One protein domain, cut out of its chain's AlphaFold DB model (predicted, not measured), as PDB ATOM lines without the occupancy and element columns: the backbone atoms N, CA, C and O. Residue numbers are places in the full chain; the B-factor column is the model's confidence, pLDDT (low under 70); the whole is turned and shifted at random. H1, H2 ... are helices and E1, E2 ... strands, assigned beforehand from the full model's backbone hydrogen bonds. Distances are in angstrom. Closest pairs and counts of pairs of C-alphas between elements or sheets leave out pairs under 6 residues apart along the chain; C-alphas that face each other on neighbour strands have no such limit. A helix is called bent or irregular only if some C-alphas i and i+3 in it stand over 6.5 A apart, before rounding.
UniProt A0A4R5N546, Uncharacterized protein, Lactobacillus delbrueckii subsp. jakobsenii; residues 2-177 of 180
ATOM      1  N   GLN A   2     123.210  47.348  68.608       87.56
ATOM      2  CA  GLN A   2     122.982  45.924  68.922       87.56
ATOM      3  C   GLN A   2     123.256  44.987  67.726       87.56
ATOM      4  O   GLN A   2     123.999  44.023  67.857       87.56
ATOM      5  N   VAL A   3     122.781  45.349  66.528       90.81
ATOM      6  CA  VAL A   3     123.030  44.595  65.281       90.81
ATOM      7  C   VAL A   3     124.526  44.423  64.974       90.81
ATOM      8  O   VAL A   3     124.946  43.380  64.480       90.81
ATOM      9  N   ALA A   4     125.358  45.426  65.278       93.50
ATOM     10  CA  ALA A   4     126.807  45.314  65.096       93.50
ATOM     11  C   ALA A   4     127.415  44.300  66.076       93.50
ATOM     12  O   ALA A   4     128.307  43.545  65.698       93.50
ATOM     13  N   LEU A   5     126.917  44.259  67.316       91.88
ATOM     14  CA  LEU A   5     127.360  43.311  68.334       91.88
ATOM     15  C   LEU A   5     126.985  41.872  67.960       91.88
ATOM     16  O   LEU A   5     127.860  41.011  67.936       91.88
ATOM     17  N   GLU A   6     125.723  41.635  67.608       92.25
ATOM     18  CA  GLU A   6     125.202  40.312  67.231       92.25
ATOM     19  C   GLU A   6     125.822  39.794  65.930       92.25
ATOM     20  O   GLU A   6     126.189  38.629  65.827       92.25
ATOM     21  N   GLY A   7     126.004  40.674  64.944       90.06
ATOM     22  CA  GLY A   7     126.566  40.316  63.644       90.06
ATOM     23  C   GLY A   7     128.092  40.200  63.610       90.06
ATOM     24  O   GLY A   7     128.641  40.035  62.520       90.06
ATOM     25  N   SER A   8     128.792  40.338  64.742       92.31
ATOM     26  CA  SER A   8     130.260  40.363  64.773       92.31
ATOM     27  C   SER A   8     130.885  39.116  65.381       92.31
ATOM     28  O   SER A   8     130.572  38.718  66.503       92.31
ATOM     29  N   THR A   9     131.848  38.543  64.662       89.44
ATOM     30  CA  THR A   9     132.570  37.325  65.069       89.44
ATOM     31  C   THR A   9     133.801  37.614  65.927       89.44
ATOM     32  O   THR A   9     134.212  36.770  66.715       89.44
ATOM     33  N   SER A  10     134.369  38.817  65.826       93.50
ATOM     34  CA  SER A  10     135.518  39.277  66.610       93.50
ATOM     35  C   SER A  10     135.303  40.702  67.124       93.50
ATOM     36  O   SER A  10     134.380  41.401  66.699       93.50
ATOM     37  N   VAL A  11     136.153  41.142  68.054       94.69
ATOM     38  CA  VAL A  11     136.155  42.522  68.581       94.69
ATOM     39  C   VAL A  11     136.471  43.519  67.473       94.69
ATOM     40  O   VAL A  11     135.778  44.514  67.305       94.69
ATOM     41  N   ASP A  12     137.464  43.194  66.661       95.25
ATOM     42  CA  ASP A  12     137.873  43.964  65.494       95.25
ATOM     43  C   ASP A  12     136.718  44.114  64.490       95.25
ATOM     44  O   ASP A  12     136.446  45.211  63.998       95.25
ATOM     45  N   ASN A  13     135.979  43.035  64.219       95.44
ATOM     46  CA  ASN A  13     134.806  43.099  63.352       95.44
ATOM     47  C   ASN A  13     133.649  43.896  63.981       95.44
ATOM     48  O   ASN A  13     132.915  44.575  63.270       95.44
ATOM     49  N   TYR A  14     133.484  43.828  65.302       96.62
ATOM     50  CA  TYR A  14     132.503  44.635  66.026       96.62
ATOM     51  C   TYR A  14     132.796  46.130  65.915       96.62
ATOM     52  O   TYR A  14     131.893  46.897  65.585       96.62
ATOM     53  N   GLU A  15     134.048  46.525  66.148       97.31
ATOM     54  CA  GLU A  15     134.522  47.910  66.052       97.31
ATOM     55  C   GLU A  15     134.298  48.491  64.654       97.31
ATOM     56  O   GLU A  15     133.776  49.596  64.516       97.31
ATOM     57  N   ASP A  16     134.601  47.714  63.616       97.81
ATOM     58  CA  ASP A  16     134.349  48.127  62.238       97.81
ATOM     59  C   ASP A  16     132.853  48.336  61.974       97.81
ATOM     60  O   ASP A  16     132.436  49.349  61.413       97.81
ATOM     61  N   ARG A  17     132.016  47.382  62.399       97.50
ATOM     62  CA  ARG A  17     130.572  47.407  62.131       97.50
ATOM     63  C   ARG A  17     129.839  48.476  62.929       97.50
ATOM     64  O   ARG A  17     128.858  49.025  62.433       97.50
ATOM     65  N   ILE A  18     130.264  48.758  64.162       97.69
ATOM     66  CA  ILE A  18     129.628  49.801  64.971       97.69
ATOM     67  C   ILE A  18     129.956  51.193  64.427       97.69
ATOM     68  O   ILE A  18     129.062  52.036  64.403       97.69
ATOM     69  N   LEU A  19     131.179  51.413  63.926       98.44
ATOM     70  CA  LEU A  19     131.542  52.644  63.221       98.44
ATOM     71  C   LEU A  19     130.826  52.759  61.873       98.44
ATOM     72  O   LEU A  19     130.338  53.836  61.555       98.44
ATOM     73  N   LEU A  20     130.670  51.659  61.128       97.44
ATOM     74  CA  LEU A  20     129.915  51.666  59.869       97.44
ATOM     75  C   LEU A  20     128.444  52.040  60.096       97.44
ATOM     76  O   LEU A  20     127.862  52.810  59.343       97.44
ATOM     77  N   GLY A  21     127.836  51.522  61.165       96.69
ATOM     78  CA  GLY A  21     126.478  51.919  61.540       96.69
ATOM     79  C   GLY A  21     126.377  53.370  62.018       96.69
ATOM     80  O   GLY A  21     125.298  53.949  61.962       96.69
ATOM     81  N   LEU A  22     127.470  53.957  62.510       97.31
ATOM     82  CA  LEU A  22     127.524  55.372  62.873       97.31
ATOM     83  C   LEU A  22     127.691  56.261  61.632       97.31
ATOM     84  O   LEU A  22     127.060  57.309  61.567       97.31
ATOM     85  N   SER A  23     128.481  55.834  60.639       97.00
ATOM     86  CA  SER A  23     128.724  56.597  59.406       97.00
ATOM     87  C   SER A  23     127.500  56.713  58.501       97.00
ATOM     88  O   SER A  23     127.474  57.567  57.624       97.00
ATOM     89  N   SER A  24     126.474  55.887  58.721       95.38
ATOM     90  CA  SER A  24     125.182  55.988  58.036       95.38
ATOM     91  C   SER A  24     124.191  56.950  58.704       95.38
ATOM     92  O   SER A  24     123.053  57.046  58.253       95.38
ATOM     93  N   LEU A  25     124.555  57.602  59.814       95.56
ATOM     94  CA  LEU A  25     123.688  58.550  60.516       95.56
ATOM     95  C   LEU A  25     124.084  59.980  60.164       95.56
ATOM     96  O   LEU A  25     125.244  60.345  60.340       95.56
ATOM     97  N   TYR A  26     123.106  60.782  59.747       95.56
ATOM     98  CA  TYR A  26     123.257  62.198  59.406       95.56
ATOM     99  C   TYR A  26     122.228  63.034  60.158       95.56
ATOM    100  O   TYR A  26     121.137  62.550  60.466       95.56
ATOM    101  N   GLY A  27     122.574  64.284  60.457       95.31
ATOM    102  CA  GLY A  27     121.671  65.207  61.133       95.31
ATOM    103  C   GLY A  27     122.002  66.657  60.820       95.31
ATOM    104  O   GLY A  27     123.171  67.037  60.790       95.31
ATOM    105  N   ILE A  28     120.956  67.457  60.617       96.06
ATOM    106  CA  ILE A  28     121.035  68.914  60.489       96.06
ATOM    107  C   ILE A  28     120.290  69.501  61.675       96.06
ATOM    108  O   ILE A  28     119.150  69.118  61.938       96.06
ATOM    109  N   GLU A  29     120.928  70.424  62.377       96.88
ATOM    110  CA  GLU A  29     120.305  71.165  63.467       96.88
ATOM    111  C   GLU A  29     120.452  72.667  63.223       96.88
ATOM    112  O   GLU A  29     121.512  73.138  62.819       96.88
ATOM    113  N   LEU A  30     119.385  73.431  63.454       95.88
ATOM    114  CA  LEU A  30     119.366  74.861  63.159       95.88
ATOM    115  C   LEU A  30     120.031  75.665  64.284       95.88
ATOM    116  O   LEU A  30     120.847  76.556  64.034       95.88
ATOM    117  N   MET A  31     119.686  75.352  65.535       95.94
ATOM    118  CA  MET A  31     120.116  76.126  66.699       95.94
ATOM    119  C   MET A  31     121.457  75.627  67.242       95.94
ATOM    120  O   MET A  31     121.649  74.430  67.447       95.94
ATOM    121  N   GLU A  32     122.372  76.548  67.552       93.62
ATOM    122  CA  GLU A  32     123.741  76.210  67.971       93.62
ATOM    123  C   GLU A  32     123.781  75.340  69.239       93.62
ATOM    124  O   GLU A  32     124.512  74.348  69.299       93.62
ATOM    125  N   ASP A  33     122.960  75.665  70.237       94.88
ATOM    126  CA  ASP A  33     122.906  74.913  71.492       94.88
ATOM    127  C   ASP A  33     122.405  73.483  71.270       94.88
ATOM    128  O   ASP A  33     123.008  72.521  71.759       94.88
ATOM    129  N   ASN A  34     121.351  73.322  70.464       96.75
ATOM    130  CA  ASN A  34     120.838  72.008  70.081       96.75
ATOM    131  C   ASN A  34     121.892  71.218  69.304       96.75
ATOM    132  O   ASN A  34     122.086  70.033  69.564       96.75
ATOM    133  N   TYR A  35     122.625  71.874  68.403       94.44
ATOM    134  CA  TYR A  35     123.676  71.253  67.604       94.44
ATOM    135  C   TYR A  35     124.822  70.729  68.483       94.44
ATOM    136  O   TYR A  35     125.303  69.597  68.324       94.44
ATOM    137  N   ARG A  36     125.253  71.530  69.463       92.94
ATOM    138  CA  ARG A  36     126.271  71.137  70.446       92.94
ATOM    139  C   ARG A  36     125.786  69.963  71.300       92.94
ATOM    140  O   ARG A  36     126.530  68.989  71.460       92.94
ATOM    141  N   MET A  37     124.544  70.012  71.788       95.44
ATOM    142  CA  MET A  37     123.936  68.923  72.562       95.44
ATOM    143  C   MET A  37     123.776  67.639  71.741       95.44
ATOM    144  O   MET A  37     124.092  66.562  72.240       95.44
ATOM    145  N   LEU A  38     123.360  67.736  70.477       94.56
ATOM    146  CA  LEU A  38     123.214  66.606  69.557       94.56
ATOM    147  C   LEU A  38     124.528  65.827  69.430       94.56
ATOM    148  O   LEU A  38     124.557  64.621  69.683       94.56
ATOM    149  N   ARG A  39     125.633  66.513  69.102       94.62
ATOM    150  CA  ARG A  39     126.954  65.872  68.975       94.62
ATOM    151  C   ARG A  39     127.417  65.246  70.285       94.62
ATOM    152  O   ARG A  39     127.950  64.136  70.278       94.62
ATOM    153  N   HIS A  40     127.210  65.941  71.403       93.56
ATOM    154  CA  HIS A  40     127.578  65.443  72.725       93.56
ATOM    155  C   HIS A  40     126.814  64.162  73.084       93.56
ATOM    156  O   HIS A  40     127.432  63.135  73.374       93.56
ATOM    157  N   ASN A  41     125.485  64.200  72.987       95.94
ATOM    158  CA  ASN A  41     124.606  63.087  73.333       95.94
ATOM    159  C   ASN A  41     124.845  61.877  72.425       95.94
ATOM    160  O   ASN A  41     124.871  60.739  72.904       95.94
ATOM    161  N   LEU A  42     125.070  62.103  71.127       96.19
ATOM    162  CA  LEU A  42     125.376  61.028  70.187       96.19
ATOM    163  C   LEU A  42     126.726  60.374  70.501       96.19
ATOM    164  O   LEU A  42     126.812  59.145  70.544       96.19
ATOM    165  N   TYR A  43     127.759  61.170  70.795       96.81
ATOM    166  CA  TYR A  43     129.069  60.644  71.181       96.81
ATOM    167  C   TYR A  43     129.004  59.850  72.491       96.81
ATOM    168  O   TYR A  43     129.531  58.740  72.564       96.81
ATOM    169  N   GLN A  44     128.318  60.371  73.512       96.88
ATOM    170  CA  GLN A  44     128.119  59.658  74.776       96.88
ATOM    171  C   GLN A  44     127.358  58.348  74.572       96.88
ATOM    172  O   GLN A  44     127.773  57.305  75.077       96.88
ATOM    173  N   THR A  45     126.281  58.381  73.786       97.06
ATOM    174  CA  THR A  45     125.492  57.189  73.465       97.06
ATOM    175  C   THR A  45     126.351  56.152  72.750       97.06
ATOM    176  O   THR A  45     126.324  54.976  73.122       97.06
ATOM    177  N   PHE A  46     127.146  56.565  71.762       97.56
ATOM    178  CA  PHE A  46     128.090  55.682  71.087       97.56
ATOM    179  C   PHE A  46     129.089  55.071  72.071       97.56
ATOM    180  O   PHE A  46     129.213  53.848  72.121       97.56
ATOM    181  N   ALA A  47     129.755  55.891  72.889       96.69
ATOM    182  CA  ALA A  47     130.777  55.435  73.826       96.69
ATOM    183  C   ALA A  47     130.213  54.411  74.822       96.69
ATOM    184  O   ALA A  47     130.765  53.321  74.958       96.69
ATOM    185  N   VAL A  48     129.067  54.698  75.446       96.19
ATOM    186  CA  VAL A  48     128.401  53.773  76.380       96.19
ATOM    187  C   VAL A  48     128.075  52.438  75.706       96.19
ATOM    188  O   VAL A  48     128.335  51.371  76.264       96.19
ATOM    189  N   ASN A  49     127.528  52.472  74.490       96.06
ATOM    190  CA  ASN A  49     127.181  51.256  73.759       96.06
ATOM    191  C   ASN A  49     128.409  50.458  73.313       96.06
ATOM    192  O   ASN A  49     128.378  49.229  73.381       96.06
ATOM    193  N   TYR A  50     129.469  51.140  72.877       96.94
ATOM    194  CA  TYR A  50     130.731  50.523  72.490       96.94
ATOM    195  C   TYR A  50     131.364  49.784  73.672       96.94
ATOM    196  O   TYR A  50     131.640  48.588  73.574       96.94
ATOM    197  N   LEU A  51     131.500  50.451  74.823       96.06
ATOM    198  CA  LEU A  51     132.060  49.839  76.031       96.06
ATOM    199  C   LEU A  51     131.203  48.669  76.532       96.06
ATOM    200  O   LEU A  51     131.732  47.621  76.907       96.06
ATOM    201  N   ARG A  52     129.871  48.791  76.461       94.56
ATOM    202  CA  ARG A  52     128.956  47.688  76.783       94.56
ATOM    203  C   ARG A  52     129.149  46.484  75.857       94.56
ATOM    204  O   ARG A  52     129.142  45.350  76.333       94.56
ATOM    205  N   GLY A  53     129.327  46.705  74.555       95.00
ATOM    206  CA  GLY A  53     129.581  45.621  73.605       95.00
ATOM    207  C   GLY A  53     130.945  44.958  73.799       95.00
ATOM    208  O   GLY A  53     131.042  43.737  73.694       95.00
ATOM    209  N   LEU A  54     131.978  45.725  74.165       95.56
ATOM    210  CA  LEU A  54     133.283  45.173  74.548       95.56
ATOM    211  C   LEU A  54     133.180  44.267  75.774       95.56
ATOM    212  O   LEU A  54     133.672  43.137  75.746       95.56
ATOM    213  N   LYS A  55     132.473  44.724  76.812       94.00
ATOM    214  CA  LYS A  55     132.202  43.927  78.011       94.00
ATOM    215  C   LYS A  55     131.478  42.624  77.672       94.00
ATOM    216  O   LYS A  55     131.875  41.563  78.145       94.00
ATOM    217  N   ALA A  56     130.467  42.678  76.803       92.38
ATOM    218  CA  ALA A  56     129.744  41.491  76.338       92.38
ATOM    219  C   ALA A  56     130.636  40.498  75.564       92.38
ATOM    220  O   ALA A  56     130.355  39.303  75.553       92.38
ATOM    221  N   LYS A  57     131.726  40.971  74.946       90.44
ATOM    222  CA  LYS A  57     132.746  40.143  74.280       90.44
ATOM    223  C   LYS A  57     133.938  39.773  75.181       90.44
ATOM    224  O   LYS A  57     134.951  39.293  74.673       90.44
ATOM    225  N   GLY A  58     133.845  39.997  76.495       91.31
ATOM    226  CA  GLY A  58     134.890  39.637  77.460       91.31
ATOM    227  C   GLY A  58     136.164  40.486  77.372       91.31
ATOM    228  O   GLY A  58     137.234  40.008  77.733       91.31
ATOM    229  N   GLN A  59     136.071  41.716  76.859       89.62
ATOM    230  CA  GLN A  59     137.203  42.641  76.719       89.62
ATOM    231  C   GLN A  59     137.250  43.701  77.838       89.62
ATOM    232  O   GLN A  59     136.225  43.957  78.474       89.62
ATOM    233  N   PRO A  60     138.409  44.359  78.060       77.88
ATOM    234  CA  PRO A  60     138.540  45.463  79.013       77.88
ATOM    235  C   PRO A  60     137.620  46.660  78.714       77.88
ATOM    236  O   PRO A  60     137.357  46.995  77.560       77.88
ATOM    237  N   GLU A  61     137.197  47.369  79.767       74.88
ATOM    238  CA  GLU A  61     136.188  48.443  79.695       74.88
ATOM    239  C   GLU A  61     136.713  49.803  79.184       74.88
ATOM    240  O   GLU A  61     135.953  50.764  79.142       74.88
ATOM    241  N   HIS A  62     137.985  49.927  78.786       79.75
ATOM    242  CA  HIS A  62     138.555  51.217  78.356       79.75
ATOM    243  C   HIS A  62     138.474  51.478  76.842       79.75
ATOM    244  O   HIS A  62     138.648  52.619  76.416       79.75
ATOM    245  N   GLY A  63     138.155  50.457  76.035       87.75
ATOM    246  CA  GLY A  63     138.059  50.560  74.575       87.75
ATOM    247  C   GLY A  63     139.342  51.028  73.880       87.75
ATOM    248  O   GLY A  63     140.320  51.437  74.504       87.75
ATOM    249  N   LYS A  64     139.373  50.948  72.549       95.12
ATOM    250  CA  LYS A  64     140.529  51.419  71.779       95.12
ATOM    251  C   LYS A  64     140.398  52.923  71.513       95.12
ATOM    252  O   LYS A  64     139.407  53.334  70.903       95.12
ATOM    253  N   PRO A  65     141.411  53.752  71.845       95.75
ATOM    254  CA  PRO A  65     141.353  55.194  71.600       95.75
ATOM    255  C   PRO A  65     141.061  55.561  70.142       95.75
ATOM    256  O   PRO A  65     140.317  56.503  69.888       95.75
ATOM    257  N   LYS A  66     141.591  54.797  69.178       97.00
ATOM    258  CA  LYS A  66     141.347  55.039  67.748       97.00
ATOM    259  C   LYS A  66     139.878  54.892  67.342       97.00
ATOM    260  O   LYS A  66     139.400  55.669  66.528       97.00
ATOM    261  N   VAL A  67     139.138  53.966  67.958       97.94
ATOM    262  CA  VAL A  67     137.709  53.749  67.667       97.94
ATOM    263  C   VAL A  67     136.882  54.924  68.179       97.94
ATOM    264  O   VAL A  67     136.043  55.448  67.457       97.94
ATOM    265  N   LEU A  68     137.166  55.392  69.396       97.69
ATOM    266  CA  LEU A  68     136.507  56.565  69.979       97.69
ATOM    267  C   LEU A  68     136.818  57.850  69.199       97.69
ATOM    268  O   LEU A  68     135.916  58.646  68.942       97.69
ATOM    269  N   LYS A  69     138.077  58.037  68.778       97.88
ATOM    270  CA  LYS A  69     138.476  59.160  67.919       97.88
ATOM    271  C   LYS A  69     137.755  59.111  66.569       97.88
ATOM    272  O   LYS A  69     137.165  60.108  66.179       97.88
ATOM    273  N   SER A  70     137.720  57.947  65.920       98.38
ATOM    274  CA  SER A  70     137.017  57.755  64.645       98.38
ATOM    275  C   SER A  70     135.521  58.015  64.757       98.38
ATOM    276  O   SER A  70     134.947  58.680  63.902       98.38
ATOM    277  N   ALA A  71     134.891  57.571  65.847       98.19
ATOM    278  CA  ALA A  71     133.488  57.868  66.107       98.19
ATOM    279  C   ALA A  71     133.234  59.371  66.246       98.19
ATOM    280  O   ALA A  71     132.271  59.887  65.684       98.19
ATOM    281  N   LYS A  72     134.109  60.087  66.962       97.06
ATOM    282  CA  LYS A  72     134.026  61.545  67.081       97.06
ATOM    283  C   LYS A  72     134.158  62.226  65.715       97.06
ATOM    284  O   LYS A  72     133.341  63.091  65.421       97.06
ATOM    285  N   THR A  73     135.126  61.820  64.891       96.62
ATOM    286  CA  THR A  73     135.315  62.355  63.531       96.62
ATOM    287  C   THR A  73     134.073  62.136  62.670       96.62
ATOM    288  O   THR A  73     133.557  63.097  62.112       96.62
ATOM    289  N   ILE A  74     133.522  60.918  62.641       97.75
ATOM    290  CA  ILE A  74     132.286  60.614  61.900       97.75
ATOM    291  C   ILE A  74     131.114  61.474  62.395       97.75
ATOM    292  O   ILE A  74     130.405  62.070  61.592       97.75
ATOM    293  N   ILE A  75     130.918  61.592  63.713       96.19
ATOM    294  CA  ILE A  75     129.836  62.415  64.280       96.19
ATOM    295  C   ILE A  75     129.993  63.880  63.879       96.19
ATOM    296  O   ILE A  75     129.009  64.528  63.547       96.19
ATOM    297  N   PHE A  76     131.209  64.419  63.919       93.06
ATOM    298  CA  PHE A  76     131.458  65.820  63.582       93.06
ATOM    299  C   PHE A  76     131.312  66.082  62.081       93.06
ATOM    300  O   PHE A  76     130.877  67.164  61.710       93.06
ATOM    301  N   ALA A  77     131.637  65.094  61.250       92.94
ATOM    302  CA  ALA A  77     131.482  65.153  59.802       92.94
ATOM    303  C   ALA A  77     130.021  65.014  59.338       92.94
ATOM    304  O   ALA A  77     129.649  65.576  58.313       92.94
ATOM    305  N   ASN A  78     129.198  64.262  60.077       95.50
ATOM    306  CA  ASN A  78     127.829  63.940  59.668       95.50
ATOM    307  C   ASN A  78     126.747  64.767  60.382       95.50
ATOM    308  O   ASN A  78     125.610  64.825  59.909       95.50
ATOM    309  N   MET A  79     127.065  65.350  61.541       94.69
ATOM    310  CA  MET A  79     126.174  66.256  62.265       94.69
ATOM    311  C   MET A  79     126.608  67.684  61.965       94.69
ATOM    312  O   MET A  79     127.690  68.111  62.381       94.69
ATOM    313  N   VAL A  80     125.747  68.427  61.281       93.88
ATOM    314  CA  VAL A  80     126.039  69.777  60.791       93.88
ATOM    315  C   VAL A  80     125.027  70.777  61.338       93.88
ATOM    316  O   VAL A  80     123.876  70.432  61.612       93.88
ATOM    317  N   GLN A  81     125.467  72.020  61.512       95.06
ATOM    318  CA  GLN A  81     124.565  73.118  61.832       95.06
ATOM    319  C   GLN A  81     124.141  73.822  60.544       95.06
ATOM    320  O   GLN A  81     124.998  74.209  59.748       95.06
ATOM    321  N   GLY A  82     122.843  74.034  60.346       95.88
ATOM    322  CA  GLY A  82     122.367  74.777  59.186       95.88
ATOM    323  C   GLY A  82     120.855  74.832  59.037       95.88
ATOM    324  O   GLY A  82     120.100  74.190  59.765       95.88
ATOM    325  N   ASN A  83     120.422  75.631  58.070       97.06
ATOM    326  CA  ASN A  83     119.033  75.795  57.687       97.06
ATOM    327  C   ASN A  83     118.740  74.969  56.433       97.06
ATOM    328  O   ASN A  83     119.249  75.246  55.348       97.06
ATOM    329  N   THR A  84     117.879  73.965  56.586       95.94
ATOM    330  CA  THR A  84     117.485  73.070  55.495       95.94
ATOM    331  C   THR A  84     116.659  73.752  54.411       95.94
ATOM    332  O   THR A  84     116.654  73.267  53.290       95.94
ATOM    333  N   LEU A  85     115.985  74.871  54.712       96.38
ATOM    334  CA  LEU A  85     115.191  75.617  53.730       96.38
ATOM    335  C   LEU A  85     116.055  76.449  52.782       96.38
ATOM    336  O   LEU A  85     115.635  76.731  51.666       96.38
ATOM    337  N   THR A  86     117.229  76.881  53.244       96.50
ATOM    338  CA  THR A  86     118.155  77.715  52.465       96.50
ATOM    339  C   THR A  86     119.404  76.955  52.037       96.50
ATOM    340  O   THR A  86     120.271  77.560  51.424       96.50
ATOM    341  N   TYR A  87     119.532  75.675  52.409       96.00
ATOM    342  CA  TYR A  87     120.713  74.825  52.197       96.00
ATOM    343  C   TYR A  87     122.027  75.378  52.769       96.00
ATOM    344  O   TYR A  87     123.108  74.934  52.382       96.00
ATOM    345  N   LYS A  88     121.953  76.322  53.716       95.06
ATOM    346  CA  LYS A  88     123.108  77.090  54.199       95.06
ATOM    347  C   LYS A  88     123.372  76.933  55.691       95.06
ATOM    348  O   LYS A  88     122.448  76.744  56.484       95.06
ATOM    349  N   ASN A  89     124.640  77.024  56.074       92.44
ATOM    350  CA  ASN A  89     125.095  77.042  57.459       92.44
ATOM    351  C   ASN A  89     124.946  78.449  58.082       92.44
ATOM    352  O   ASN A  89     124.422  79.380  57.468       92.44
ATOM    353  N   VAL A  90     125.413  78.616  59.320       90.81
ATOM    354  CA  VAL A  90     125.365  79.903  60.045       90.81
ATOM    355  C   VAL A  90     126.251  81.005  59.453       90.81
ATOM    356  O   VAL A  90     126.081  82.168  59.805       90.81
ATOM    357  N   HIS A  91     127.170  80.644  58.558       90.38
ATOM    358  CA  HIS A  91     128.064  81.545  57.831       90.38
ATOM    359  C   HIS A  91     127.561  81.835  56.405       90.38
ATOM    360  O   HIS A  91     128.305  82.371  55.594       90.38
ATOM    361  N   ASP A  92     126.305  81.489  56.090       90.88
ATOM    362  CA  ASP A  92     125.692  81.648  54.761       90.88
ATOM    363  C   ASP A  92     126.380  80.827  53.643       90.88
ATOM    364  O   ASP A  92     126.139  81.050  52.456       90.88
ATOM    365  N   GLN A  93     127.187  79.827  54.014       91.62
ATOM    366  CA  GLN A  93     127.843  78.887  53.096       91.62
ATOM    367  C   GLN A  93     126.999  77.622  52.899       91.62
ATOM    368  O   GLN A  93     126.239  77.260  53.802       91.62
ATOM    369  N   PRO A  94     127.159  76.887  51.782       93.00
ATOM    370  CA  PRO A  94     126.477  75.614  51.572       93.00
ATOM    371  C   PRO A  94     126.724  74.617  52.712       93.00
ATOM    372  O   PRO A  94     127.844  74.461  53.200       93.00
ATOM    373  N   ILE A  95     125.676  73.907  53.126       92.81
ATOM    374  CA  ILE A  95     125.813  72.760  54.028       92.81
ATOM    375  C   ILE A  95     126.528  71.648  53.259       92.81
ATOM    376  O   ILE A  95     126.073  71.251  52.189       92.81
ATOM    377  N   VAL A  96     127.620  71.125  53.815       91.44
ATOM    378  CA  VAL A  96     128.411  70.043  53.216       91.44
ATOM    379  C   VAL A  96     128.329  68.801  54.092       91.44
ATOM    380  O   VAL A  96     128.560  68.869  55.299       91.44
ATOM    381  N   PHE A  97     128.041  67.657  53.479       90.44
ATOM    382  CA  PHE A  97     128.083  66.349  54.117       90.44
ATOM    383  C   PHE A  97     129.305  65.553  53.697       90.44
ATOM    384  O   PHE A  97     129.842  65.743  52.611       90.44
ATOM    385  N   SER A  98     129.729  64.637  54.567       92.12
ATOM    386  CA  SER A  98     130.711  63.608  54.233       92.12
ATOM    387  C   SER A  98     130.019  62.300  53.899       92.12
ATOM    388  O   SER A  98     129.316  61.766  54.746       92.12
ATOM    389  N   GLU A  99     130.269  61.748  52.721       92.44
ATOM    390  CA  GLU A  99     129.819  60.408  52.363       92.44
ATOM    391  C   GLU A  99     130.916  59.376  52.614       92.44
ATOM    392  O   GLU A  99     132.110  59.664  52.513       92.44
ATOM    393  N   TRP A 100     130.511  58.152  52.951       95.31
ATOM    394  CA  TRP A 100     131.418  57.087  53.377       95.31
ATOM    395  C   TRP A 100     131.215  55.837  52.519       95.31
ATOM    396  O   TRP A 100     130.448  54.937  52.871       95.31
ATOM    397  N   ALA A 101     131.927  55.753  51.395       95.44
ATOM    398  CA  ALA A 101     131.892  54.584  50.522       95.44
ATOM    399  C   ALA A 101     132.696  53.437  51.149       95.44
ATOM    400  O   ALA A 101     133.927  53.479  51.198       95.44
ATOM    401  N   SER A 102     132.007  52.412  51.657       96.62
ATOM    402  CA  SER A 102     132.639  51.298  52.370       96.62
ATOM    403  C   SER A 102     132.898  50.076  51.488       96.62
ATOM    404  O   SER A 102     132.052  49.704  50.678       96.62
ATOM    405  N   TYR A 103     134.006  49.377  51.727       97.12
ATOM    406  CA  TYR A 103     134.317  48.081  51.122       97.12
ATOM    407  C   TYR A 103     135.088  47.185  52.104       97.12
ATOM    408  O   TYR A 103     135.541  47.625  53.161       97.12
ATOM    409  N   LYS A 104     135.206  45.890  51.788       96.06
ATOM    410  CA  LYS A 104     135.982  44.936  52.594       96.06
ATOM    411  C   LYS A 104     137.331  44.666  51.943       96.06
ATOM    412  O   LYS A 104     137.380  44.305  50.774       96.06
ATOM    413  N   GLN A 105     138.396  44.746  52.729       94.50
ATOM    414  CA  GLN A 105     139.751  44.377  52.324       94.50
ATOM    415  C   GLN A 105     140.443  43.694  53.505       94.50
ATOM    416  O   GLN A 105     140.371  44.181  54.633       94.50
ATOM    417  N   GLU A 106     141.049  42.529  53.258       92.12
ATOM    418  CA  GLU A 106     141.752  41.728  54.279       92.12
ATOM    419  C   GLU A 106     140.901  41.438  55.535       92.12
ATOM    420  O   GLU A 106     141.381  41.417  56.665       92.12
ATOM    421  N   GLY A 107     139.589  41.246  55.357       91.69
ATOM    422  CA  GLY A 107     138.655  40.984  56.460       91.69
ATOM    423  C   GLY A 107     138.306  42.204  57.330       91.69
ATOM    424  O   GLY A 107     137.551  42.059  58.293       91.69
ATOM    425  N   ARG A 108     138.802  43.396  56.983       95.81
ATOM    426  CA  ARG A 108     138.529  44.681  57.648       95.81
ATOM    427  C   ARG A 108     137.620  45.555  56.785       95.81
ATOM    428  O   ARG A 108     137.576  45.394  55.565       95.81
ATOM    429  N   ILE A 109     136.896  46.479  57.413       97.44
ATOM    430  CA  ILE A 109     136.104  47.489  56.697       97.44
ATOM    431  C   ILE A 109     136.983  48.703  56.410       97.44
ATOM    432  O   ILE A 109     137.536  49.317  57.325       97.44
ATOM    433  N   TRP A 110     137.077  49.042  55.131       98.19
ATOM    434  CA  TRP A 110     137.716  50.247  54.623       98.19
ATOM    435  C   TRP A 110     136.659  51.209  54.105       98.19
ATOM    436  O   TRP A 110     135.578  50.785  53.693       98.19
ATOM    437  N   VAL A 111     136.966  52.499  54.152       97.56
ATOM    438  CA  VAL A 111     136.091  53.563  53.665       97.56
ATOM    439  C   VAL A 111     136.886  54.560  52.831       97.56
ATOM    440  O   VAL A 111     138.019  54.903  53.177       97.56
ATOM    441  N   LYS A 112     136.277  55.041  51.749       94.69
ATOM    442  CA  LYS A 112     136.685  56.257  51.045       94.69
ATOM    443  C   LYS A 112     135.689  57.355  51.415       94.69
ATOM    444  O   LYS A 112     134.490  57.177  51.208       94.69
ATOM    445  N   ARG A 113     136.184  58.446  52.006       94.00
ATOM    446  CA  ARG A 113     135.371  59.616  52.355       94.00
ATOM    447  C   ARG A 113     135.330  60.573  51.169       94.00
ATOM    448  O   ARG A 113     136.377  60.917  50.628       94.00
ATOM    449  N   THR A 114     134.143  61.011  50.791       91.00
ATOM    450  CA  THR A 114     133.915  62.092  49.822       91.00
ATOM    451  C   THR A 114     133.029  63.143  50.474       91.00
ATOM    452  O   THR A 114     132.560  62.953  51.599       91.00
ATOM    453  N   THR A 115     132.839  64.281  49.822       90.25
ATOM    454  CA  THR A 115     132.004  65.362  50.351       90.25
ATOM    455  C   THR A 115     131.073  65.892  49.283       90.25
ATOM    456  O   THR A 115     131.462  65.961  48.122       90.25
ATOM    457  N   GLN A 116     129.870  66.281  49.688       89.19
ATOM    458  CA  GLN A 116     128.841  66.759  48.776       89.19
ATOM    459  C   GLN A 116     127.984  67.842  49.446       89.19
ATOM    460  O   GLN A 116     127.803  67.822  50.667       89.19
ATOM    461  N   THR A 117     127.473  68.806  48.673       92.56
ATOM    462  CA  THR A 117     126.569  69.831  49.208       92.56
ATOM    463  C   THR A 117     125.175  69.251  49.447       92.56
ATOM    464  O   THR A 117     124.709  68.355  48.747       92.56
ATOM    465  N   PHE A 118     124.477  69.760  50.459       93.50
ATOM    466  CA  PHE A 118     123.121  69.315  50.768       93.50
ATOM    467  C   PHE A 118     122.141  69.642  49.634       93.50
ATOM    468  O   PHE A 118     121.251  68.845  49.353       93.50
ATOM    469  N   GLU A 119     122.336  70.775  48.956       93.19
ATOM    470  CA  GLU A 119     121.548  71.167  47.785       93.19
ATOM    471  C   GLU A 119     121.679  70.140  46.654       93.19
ATOM    472  O   GLU A 119     120.666  69.598  46.218       93.19
ATOM    473  N   SER A 120     122.904  69.748  46.277       90.75
ATOM    474  CA  SER A 120     123.106  68.777  45.194       90.75
ATOM    475  C   SER A 120     122.538  67.395  45.537       90.75
ATOM    476  O   SER A 120     122.001  66.715  44.664       90.75
ATOM    477  N   ILE A 121     122.595  66.986  46.814       91.00
ATOM    478  CA  ILE A 121     121.950  65.750  47.300       91.00
ATOM    479  C   ILE A 121     120.432  65.814  47.083       91.00
ATOM    480  O   ILE A 121     119.831  64.834  46.641       91.00
ATOM    481  N   VAL A 122     119.803  66.947  47.405       91.94
ATOM    482  CA  VAL A 122     118.348  67.133  47.278       91.94
ATOM    483  C   VAL A 122     117.918  67.208  45.814       91.94
ATOM    484  O   VAL A 122     116.877  66.656  45.458       91.94
ATOM    485  N   GLU A 123     118.726  67.835  44.963       90.75
ATOM    486  CA  GLU A 123     118.479  67.947  43.521       90.75
ATOM    487  C   GLU A 123     118.803  66.657  42.750       90.75
ATOM    488  O   GLU A 123     118.388  66.489  41.602       90.75
ATOM    489  N   GLY A 124     119.481  65.699  43.392       85.62
ATOM    490  CA  GLY A 124     119.877  64.431  42.781       85.62
ATOM    491  C   GLY A 124     121.053  64.569  41.814       85.62
ATOM    492  O   GLY A 124     121.270  63.689  40.977       85.62
ATOM    493  N   GLU A 125     121.811  65.658  41.920       81.69
ATOM    494  CA  GLU A 125     122.996  65.885  41.112       81.69
ATOM    495  C   GLU A 125     124.149  65.003  41.599       81.69
ATOM    496  O   GLU A 125     124.473  64.924  42.786       81.69
ATOM    497  N   GLN A 126     124.795  64.322  40.656       62.34
ATOM    498  CA  GLN A 126     126.036  63.607  40.915       62.34
ATOM    499  C   GLN A 126     127.180  64.603  40.741       62.34
ATOM    500  O   GLN A 126     127.616  64.865  39.621       62.34
ATOM    501  N   THR A 127     127.641  65.196  41.838       58.66
ATOM    502  CA  THR A 127     128.862  66.005  41.815       58.66
ATOM    503  C   THR A 127     130.065  65.079  41.705       58.66
ATOM    504  O   THR A 127     130.100  64.027  42.346       58.66
ATOM    505  N   ASP A 128     131.058  65.467  40.907       54.81
ATOM    506  CA  ASP A 128     132.313  64.726  40.830       54.81
ATOM    507  C   ASP A 128     132.923  64.621  42.238       54.81
ATOM    508  O   ASP A 128     132.854  65.571  43.019       54.81
ATOM    509  N   ASN A 129     133.439  63.440  42.585       54.81
ATOM    510  CA  ASN A 129     133.752  62.971  43.947       54.81
ATOM    511  C   ASN A 129     134.946  63.697  44.624       54.81
ATOM    512  O   ASN A 129     135.886  63.051  45.100       54.81
ATOM    513  N   GLY A 130     134.941  65.028  44.635       58.34
ATOM    514  CA  GLY A 130     135.986  65.899  45.163       58.34
ATOM    515  C   GLY A 130     135.752  66.359  46.603       58.34
ATOM    516  O   GLY A 130     134.710  66.104  47.217       58.34
ATOM    517  N   LEU A 131     136.762  67.031  47.153       63.16
ATOM    518  CA  LEU A 131     136.697  67.673  48.459       63.16
ATOM    519  C   LEU A 131     135.991  69.033  48.318       63.16
ATOM    520  O   LEU A 131     136.502  69.947  47.683       63.16
ATOM    521  N   VAL A 132     134.809  69.167  48.915       66.50
ATOM    522  CA  VAL A 132     134.095  70.433  49.078       66.50
ATOM    523  C   VAL A 132     134.412  70.922  50.479       66.50
ATOM    524  O   VAL A 132     134.011  70.319  51.476       66.50
ATOM    525  N   VAL A 133     135.179  71.997  50.547       61.47
ATOM    526  CA  VAL A 133     135.682  72.584  51.785       61.47
ATOM    527  C   VAL A 133     134.949  73.916  51.971       61.47
ATOM    528  O   VAL A 133     135.088  74.788  51.115       61.47
ATOM    529  N   PRO A 134     134.123  74.097  53.022       55.28
ATOM    530  CA  PRO A 134     133.584  75.417  53.346       55.28
ATOM    531  C   PRO A 134     134.739  76.401  53.568       55.28
ATOM    532  O   PRO A 134     135.717  76.029  54.221       55.28
ATOM    533  N   GLU A 135     134.629  77.637  53.073       51.34
ATOM    534  CA  GLU A 135     135.735  78.617  53.082       51.34
ATOM    535  C   GLU A 135     136.323  78.866  54.488       51.34
ATOM    536  O   GLU A 135     137.496  79.206  54.614       51.34
ATOM    537  N   ASP A 136     135.548  78.630  55.555       45.56
ATOM    538  CA  ASP A 136     135.975  78.828  56.949       45.56
ATOM    539  C   ASP A 136     136.638  77.604  57.603       45.56
ATOM    540  O   ASP A 136     137.072  77.662  58.760       45.56
ATOM    541  N   SER A 137     136.713  76.464  56.911       47.72
ATOM    542  CA  SER A 137     137.450  75.322  57.447       47.72
ATOM    543  C   SER A 137     138.951  75.578  57.327       47.72
ATOM    544  O   SER A 137     139.519  75.560  56.242       47.72
ATOM    545  N   GLN A 138     139.587  75.838  58.475       40.00
ATOM    546  CA  GLN A 138     141.039  75.980  58.646       40.00
ATOM    547  C   GLN A 138     141.778  74.666  58.328       40.00
ATOM    548  O   GLN A 138     142.369  74.033  59.201       40.00
ATOM    549  N   LEU A 139     141.743  74.232  57.076       49.25
ATOM    550  CA  LEU A 139     142.835  73.471  56.493       49.25
ATOM    551  C   LEU A 139     143.905  74.511  56.150       49.25
ATOM    552  O   LEU A 139     143.592  75.495  55.489       49.25
ATOM    553  N   ASP A 140     145.117  74.357  56.687       46.75
ATOM    554  CA  ASP A 140     146.205  75.348  56.640       46.75
ATOM    555  C   ASP A 140     146.357  76.031  55.264       46.75
ATOM    556  O   ASP A 140     147.040  75.545  54.359       46.75
ATOM    557  N   LEU A 141     145.752  77.217  55.150       47.53
ATOM    558  CA  LEU A 141     145.614  78.019  53.932       47.53
ATOM    559  C   LEU A 141     146.935  78.677  53.474       47.53
ATOM    560  O   LEU A 141     146.943  79.467  52.536       47.53
ATOM    561  N   PHE A 142     148.063  78.387  54.132       40.97
ATOM    562  CA  PHE A 142     149.328  79.115  53.942       40.97
ATOM    563  C   PHE A 142     150.560  78.236  53.713       40.97
ATOM    564  O   PHE A 142     151.677  78.676  53.972       40.97
ATOM    565  N   THR A 143     150.407  77.009  53.212       44.38
ATOM    566  CA  THR A 143     151.592  76.177  52.932       44.38
ATOM    567  C   THR A 143     152.246  76.415  51.572       44.38
ATOM    568  O   THR A 143     153.432  76.146  51.479       44.38
ATOM    569  N   ASP A 144     151.572  76.997  50.565       44.84
ATOM    570  CA  ASP A 144     152.223  77.333  49.280       44.84
ATOM    571  C   ASP A 144     151.674  78.634  48.665       44.84
ATOM    572  O   ASP A 144     150.863  78.611  47.742       44.84
ATOM    573  N   PHE A 145     152.113  79.783  49.182       38.59
ATOM    574  CA  PHE A 145     152.040  81.038  48.432       38.59
ATOM    575  C   PHE A 145     153.199  81.050  47.429       38.59
ATOM    576  O   PHE A 145     154.356  81.106  47.845       38.59
ATOM    577  N   ASP A 146     152.898  80.974  46.132       47.47
ATOM    578  CA  ASP A 146     153.871  81.208  45.061       47.47
ATOM    579  C   ASP A 146     153.875  82.712  44.715       47.47
ATOM    580  O   ASP A 146     152.915  83.208  44.113       47.47
ATOM    581  N   PRO A 147     154.905  83.475  45.132       43.84
ATOM    582  CA  PRO A 147     154.947  84.920  44.936       43.84
ATOM    583  C   PRO A 147     155.091  85.332  43.464       43.84
ATOM    584  O   PRO A 147     154.866  86.504  43.165       43.84
ATOM    585  N   ASP A 148     155.442  84.412  42.559       52.06
ATOM    586  CA  ASP A 148     155.736  84.742  41.161       52.06
ATOM    587  C   ASP A 148     154.499  84.715  40.251       52.06
ATOM    588  O   ASP A 148     154.502  85.346  39.191       52.06
ATOM    589  N   THR A 149     153.427  84.014  40.634       53.72
ATOM    590  CA  THR A 149     152.285  83.779  39.732       53.72
ATOM    591  C   THR A 149     151.038  84.595  40.053       53.72
ATOM    592  O   THR A 149     150.213  84.773  39.162       53.72
ATOM    593  N   HIS A 150     150.883  85.130  41.274       43.00
ATOM    594  CA  HIS A 150     149.668  85.848  41.715       43.00
ATOM    595  C   HIS A 150     148.339  85.130  41.355       43.00
ATOM    596  O   HIS A 150     147.283  85.761  41.302       43.00
ATOM    597  N   GLU A 151     148.366  83.814  41.118       36.75
ATOM    598  CA  GLU A 151     147.200  83.002  40.779       36.75
ATOM    599  C   GLU A 151     146.798  82.157  41.991       36.75
ATOM    600  O   GLU A 151     147.557  81.312  42.461       36.75
ATOM    601  N   VAL A 152     145.563  82.334  42.469       39.53
ATOM    602  CA  VAL A 152     144.924  81.384  43.387       39.53
ATOM    603  C   VAL A 152     144.213  80.339  42.532       39.53
ATOM    604  O   VAL A 152     143.046  80.497  42.179       39.53
ATOM    605  N   LYS A 153     144.912  79.266  42.151       38.78
ATOM    606  CA  LYS A 153     144.227  78.043  41.705       38.78
ATOM    607  C   LYS A 153     143.650  77.402  42.961       38.78
ATOM    608  O   LYS A 153     144.426  77.074  43.858       38.78
ATOM    609  N   SER A 154     142.328  77.268  43.068       43.19
ATOM    610  CA  SER A 154     141.721  76.597  44.222       43.19
ATOM    611  C   SER A 154     142.320  75.193  44.346       43.19
ATOM    612  O   SER A 154     142.184  74.345  43.464       43.19
ATOM    613  N   LYS A 155     143.071  74.976  45.430       46.12
ATOM    614  CA  LYS A 155     143.810  73.740  45.734       46.12
ATOM    615  C   LYS A 155     142.876  72.531  45.922       46.12
ATOM    616  O   LYS A 155     143.326  71.389  45.941       46.12
ATOM    617  N   ASP A 156     141.577  72.787  46.041       52.88
ATOM    618  CA  ASP A 156     140.570  71.846  46.528       52.88
ATOM    619  C   ASP A 156     140.085  70.845  45.471       52.88
ATOM    620  O   ASP A 156     139.557  69.792  45.820       52.88
ATOM    621  N   SER A 157     140.309  71.104  44.175       55.75
ATOM    622  CA  SER A 157     139.799  70.221  43.113       55.75
ATOM    623  C   SER A 157     140.570  68.900  42.963       55.75
ATOM    624  O   SER A 157     140.107  68.013  42.250       55.75
ATOM    625  N   TYR A 158     141.749  68.768  43.581       63.03
ATOM    626  CA  TYR A 158     142.639  67.604  43.437       63.03
ATOM    627  C   TYR A 158     143.037  66.952  44.768       63.03
ATOM    628  O   TYR A 158     143.791  65.980  44.786       63.03
ATOM    629  N   LEU A 159     142.532  67.455  45.897       79.50
ATOM    630  CA  LEU A 159     142.689  66.784  47.183       79.50
ATOM    631  C   LEU A 159     141.540  65.796  47.387       79.50
ATOM    632  O   LEU A 159     140.372  66.126  47.198       79.50
ATOM    633  N   GLN A 160     141.865  64.572  47.797       85.56
ATOM    634  CA  GLN A 160     140.878  63.562  48.177       85.56
ATOM    635  C   GLN A 160     141.272  62.913  49.497       85.56
ATOM    636  O   GLN A 160     142.456  62.746  49.788       85.56
ATOM    637  N   TYR A 161     140.290  62.488  50.296       89.06
ATOM    638  CA  TYR A 161     140.598  61.638  51.442       89.06
ATOM    639  C   TYR A 161     141.164  60.309  50.962       89.06
ATOM    640  O   TYR A 161     140.579  59.607  50.130       89.06
ATOM    641  N   LYS A 162     142.290  59.935  51.555       92.62
ATOM    642  CA  LYS A 162     142.891  58.630  51.349       92.62
ATOM    643  C   LYS A 162     141.937  57.540  51.850       92.62
ATOM    644  O   LYS A 162     141.419  57.654  52.964       92.62
ATOM    645  N   PRO A 163     141.724  56.453  51.089       95.44
ATOM    646  CA  PRO A 163     141.028  55.286  51.610       95.44
ATOM    647  C   PRO A 163     141.750  54.728  52.842       95.44
ATOM    648  O   PRO A 163     142.961  54.499  52.816       95.44
ATOM    649  N   VAL A 164     141.012  54.498  53.926       97.00
ATOM    650  CA  VAL A 164     141.557  54.004  55.202       97.00
ATOM    651  C   VAL A 164     140.645  52.951  55.821       97.00
ATOM    652  O   VAL A 164     139.460  52.865  55.494       97.00
ATOM    653  N   GLN A 165     141.172  52.155  56.756       98.00
ATOM    654  CA  GLN A 165     140.313  51.354  57.630       98.00
ATOM    655  C   GLN A 165     139.362  52.277  58.391       98.00
ATOM    656  O   GLN A 165     139.767  53.338  58.865       98.00
ATOM    657  N   ILE A 166     138.114  51.853  58.584       98.06
ATOM    658  CA  ILE A 166     137.097  52.692  59.230       98.06
ATOM    659  C   ILE A 166     137.478  53.096  60.666       98.06
ATOM    660  O   ILE A 166     137.093  54.154  61.151       98.06
ATOM    661  N   VAL A 167     138.296  52.288  61.346       98.19
ATOM    662  CA  VAL A 167     138.834  52.597  62.682       98.19
ATOM    663  C   VAL A 167     139.930  53.666  62.676       98.19
ATOM    664  O   VAL A 167     140.296  54.139  63.753       98.19
ATOM    665  N   ASP A 168     140.438  54.049  61.505       98.19
ATOM    666  CA  ASP A 168     141.530  55.005  61.306       98.19
ATOM    667  C   ASP A 168     141.093  56.305  60.599       98.19
ATOM    668  O   ASP A 168     141.936  57.153  60.317       98.19
ATOM    669  N   VAL A 169     139.787  56.522  60.388       96.38
ATOM    670  CA  VAL A 169     139.253  57.755  59.764       96.38
ATOM    671  C   VAL A 169     139.587  59.026  60.540       96.38
ATOM    672  O   VAL A 169     139.662  60.094  59.947       96.38
ATOM    673  N   TYR A 170     139.856  58.917  61.845       95.69
ATOM    674  CA  TYR A 170     140.278  60.045  62.682       95.69
ATOM    675  C   TYR A 170     141.581  60.719  62.248       95.69
ATOM    676  O   TYR A 170     141.918  61.772  62.782       95.69
ATOM    677  N   LYS A 171     142.361  60.078  61.372       93.12
ATOM    678  CA  LYS A 171     143.599  60.656  60.855       93.12
ATOM    679  C   LYS A 171     143.350  61.703  59.776       93.12
ATOM    680  O   LYS A 171     144.225  62.528  59.566       93.12
ATOM    681  N   GLU A 172     142.198  61.630  59.100       89.38
ATOM    682  CA  GLU A 172     141.791  62.571  58.047       89.38
ATOM    683  C   GLU A 172     142.895  62.803  56.990       89.38
ATOM    684  O   GLU A 172     143.101  63.916  56.519       89.38
ATOM    685  N   GLU A 173     143.622  61.736  56.622       88.56
ATOM    686  CA  GLU A 173     144.727  61.793  55.653       88.56
ATOM    687  C   GLU A 173     144.207  62.166  54.254       88.56
ATOM    688  O   GLU A 173     143.293  61.520  53.731       88.56
ATOM    689  N   LEU A 174     144.827  63.172  53.631       87.50
ATOM    690  CA  LEU A 174     144.549  63.610  52.262       87.50
ATOM    691  C   LEU A 174     145.643  63.129  51.299       87.50
ATOM    692  O   LEU A 174     146.806  62.982  51.681       87.50
ATOM    693  N   VAL A 175     145.262  62.898  50.046       86.06
ATOM    694  CA  VAL A 175     146.157  62.609  48.918       86.06
ATOM    695  C   VAL A 175     145.930  63.624  47.803       86.06
ATOM    696  O   VAL A 175     144.800  64.048  47.567       86.06
ATOM    697  N   ASP A 176     147.022  64.013  47.147       81.25
ATOM    698  CA  ASP A 176     147.039  64.918  45.998       81.25
ATOM    699  C   ASP A 176     146.985  64.086  44.714       81.25
ATOM    700  O   ASP A 176     147.940  63.378  44.388       81.25
ATOM    701  N   THR A 177     145.866  64.154  43.992       71.81
ATOM    702  CA  THR A 177     145.642  63.367  42.773       71.81
ATOM    703  C   THR A 177     146.423  63.879  41.564       71.81
ATOM    704  O   THR A 177     146.412  63.223  40.529       71.81
TER     705      THR A 177
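This is residues 2 to 177 of the 180 residues of an uncharacterized protein of Lactobacillus delbrueckii subsp. jakobsenii (UniProt A0A4R5N546). A long two-stranded hairpin, E3 and E4, has helices H2, H4 and H6 packed along one side, and the longest helix, H3, packs on H4 beyond them and is apart from both E3 and E4. Two small pairs of strands complete the body, E1 with E2 near residues 32 to 42 of H3 and E5 with E6 beside E4, while residues 145 to 154 stick out as a free loop. The printed part has 176 residues, with named elements in the order H1 H2 E1 H3 H4 E2 E3 E4 H5 E5 H6 E6; E1 and E2 are parallel, the other two pairs antiparallel, and the class is mixed. The whole is compact, with a radius of gyration of the C-alphas of 18.1 A, and elongated, spanning 60 by 37 by 30 A.

E3, residues 96 to 105, and E4, residues 108 to 117, form an antiparallel hairpin, with N 101 and O 112 2.9 A apart, within hydrogen-bond range. H2, residues 11 to 23, is the hub, touching four helices; its closest C-alphas to E4 are those of Asp 16 and Ile 109, 5.8 A. H4, residues 65 to 78, touches H2 at Ile 74 and Ser 23, 5.9 A, at a shallow tilt of 15 degrees, the same way. H3, residues 32 to 56, touches H4 with residues 39 to 47 alone, closest at Tyr 43 and Lys 72, 6.5 A; this helical hairpin has a shallow tilt of 34.9 degrees, only just short of steep. H2, H3 and H4 are an up-and-down bundle, each running against the one before, though H2 and H3 only just touch, with 3 pairs of C-alphas within 8 A, closest at Val 11 and Leu 54, 7.1 A. H6, residues 166 to 171, touches H4 about perpendicular, 80 degrees, closest at Ser 70 and Tyr 170, 4.4 A. E1, residues 27 to 29, and E2, residues 79 to 81, are parallel, with N 29 and O 80 3.0 A apart; with H3 and H4 between, they make a strand-helix-strand unit with a right-handed crossover. E5, residues 159 to 161, and E6, residues 174 to 176, are antiparallel, with N 175 and O 160 2.8 A apart. Every O i to N i+4 pair is within range in H2, H3, H4, H1, residues 2 to 6, and H5, residues 118 to 123; irregular H6, with C-alphas 167 and 170 7.6 A apart, has 0 of 2, and 1 of 3 O i to N i+3 pairs.

H1 begins at C-alpha 2 (122.982, 45.924, 68.922). H3 is 36.2 A long, H4 20.0 A, H2 18.4 A, E3 28.1 A and E4 29.1 A. E6 ends at C-alpha 176 (147.039, 64.918, 45.998).

The C-alphas of Gly 58 and Asp 148, the two farthest apart, are 61.5 A apart. The printed part has no cut. The links E2 to E3 and H5 to E5 are long, with 14 and 35 residues. Residues 126 to 158 have pLDDT under 70.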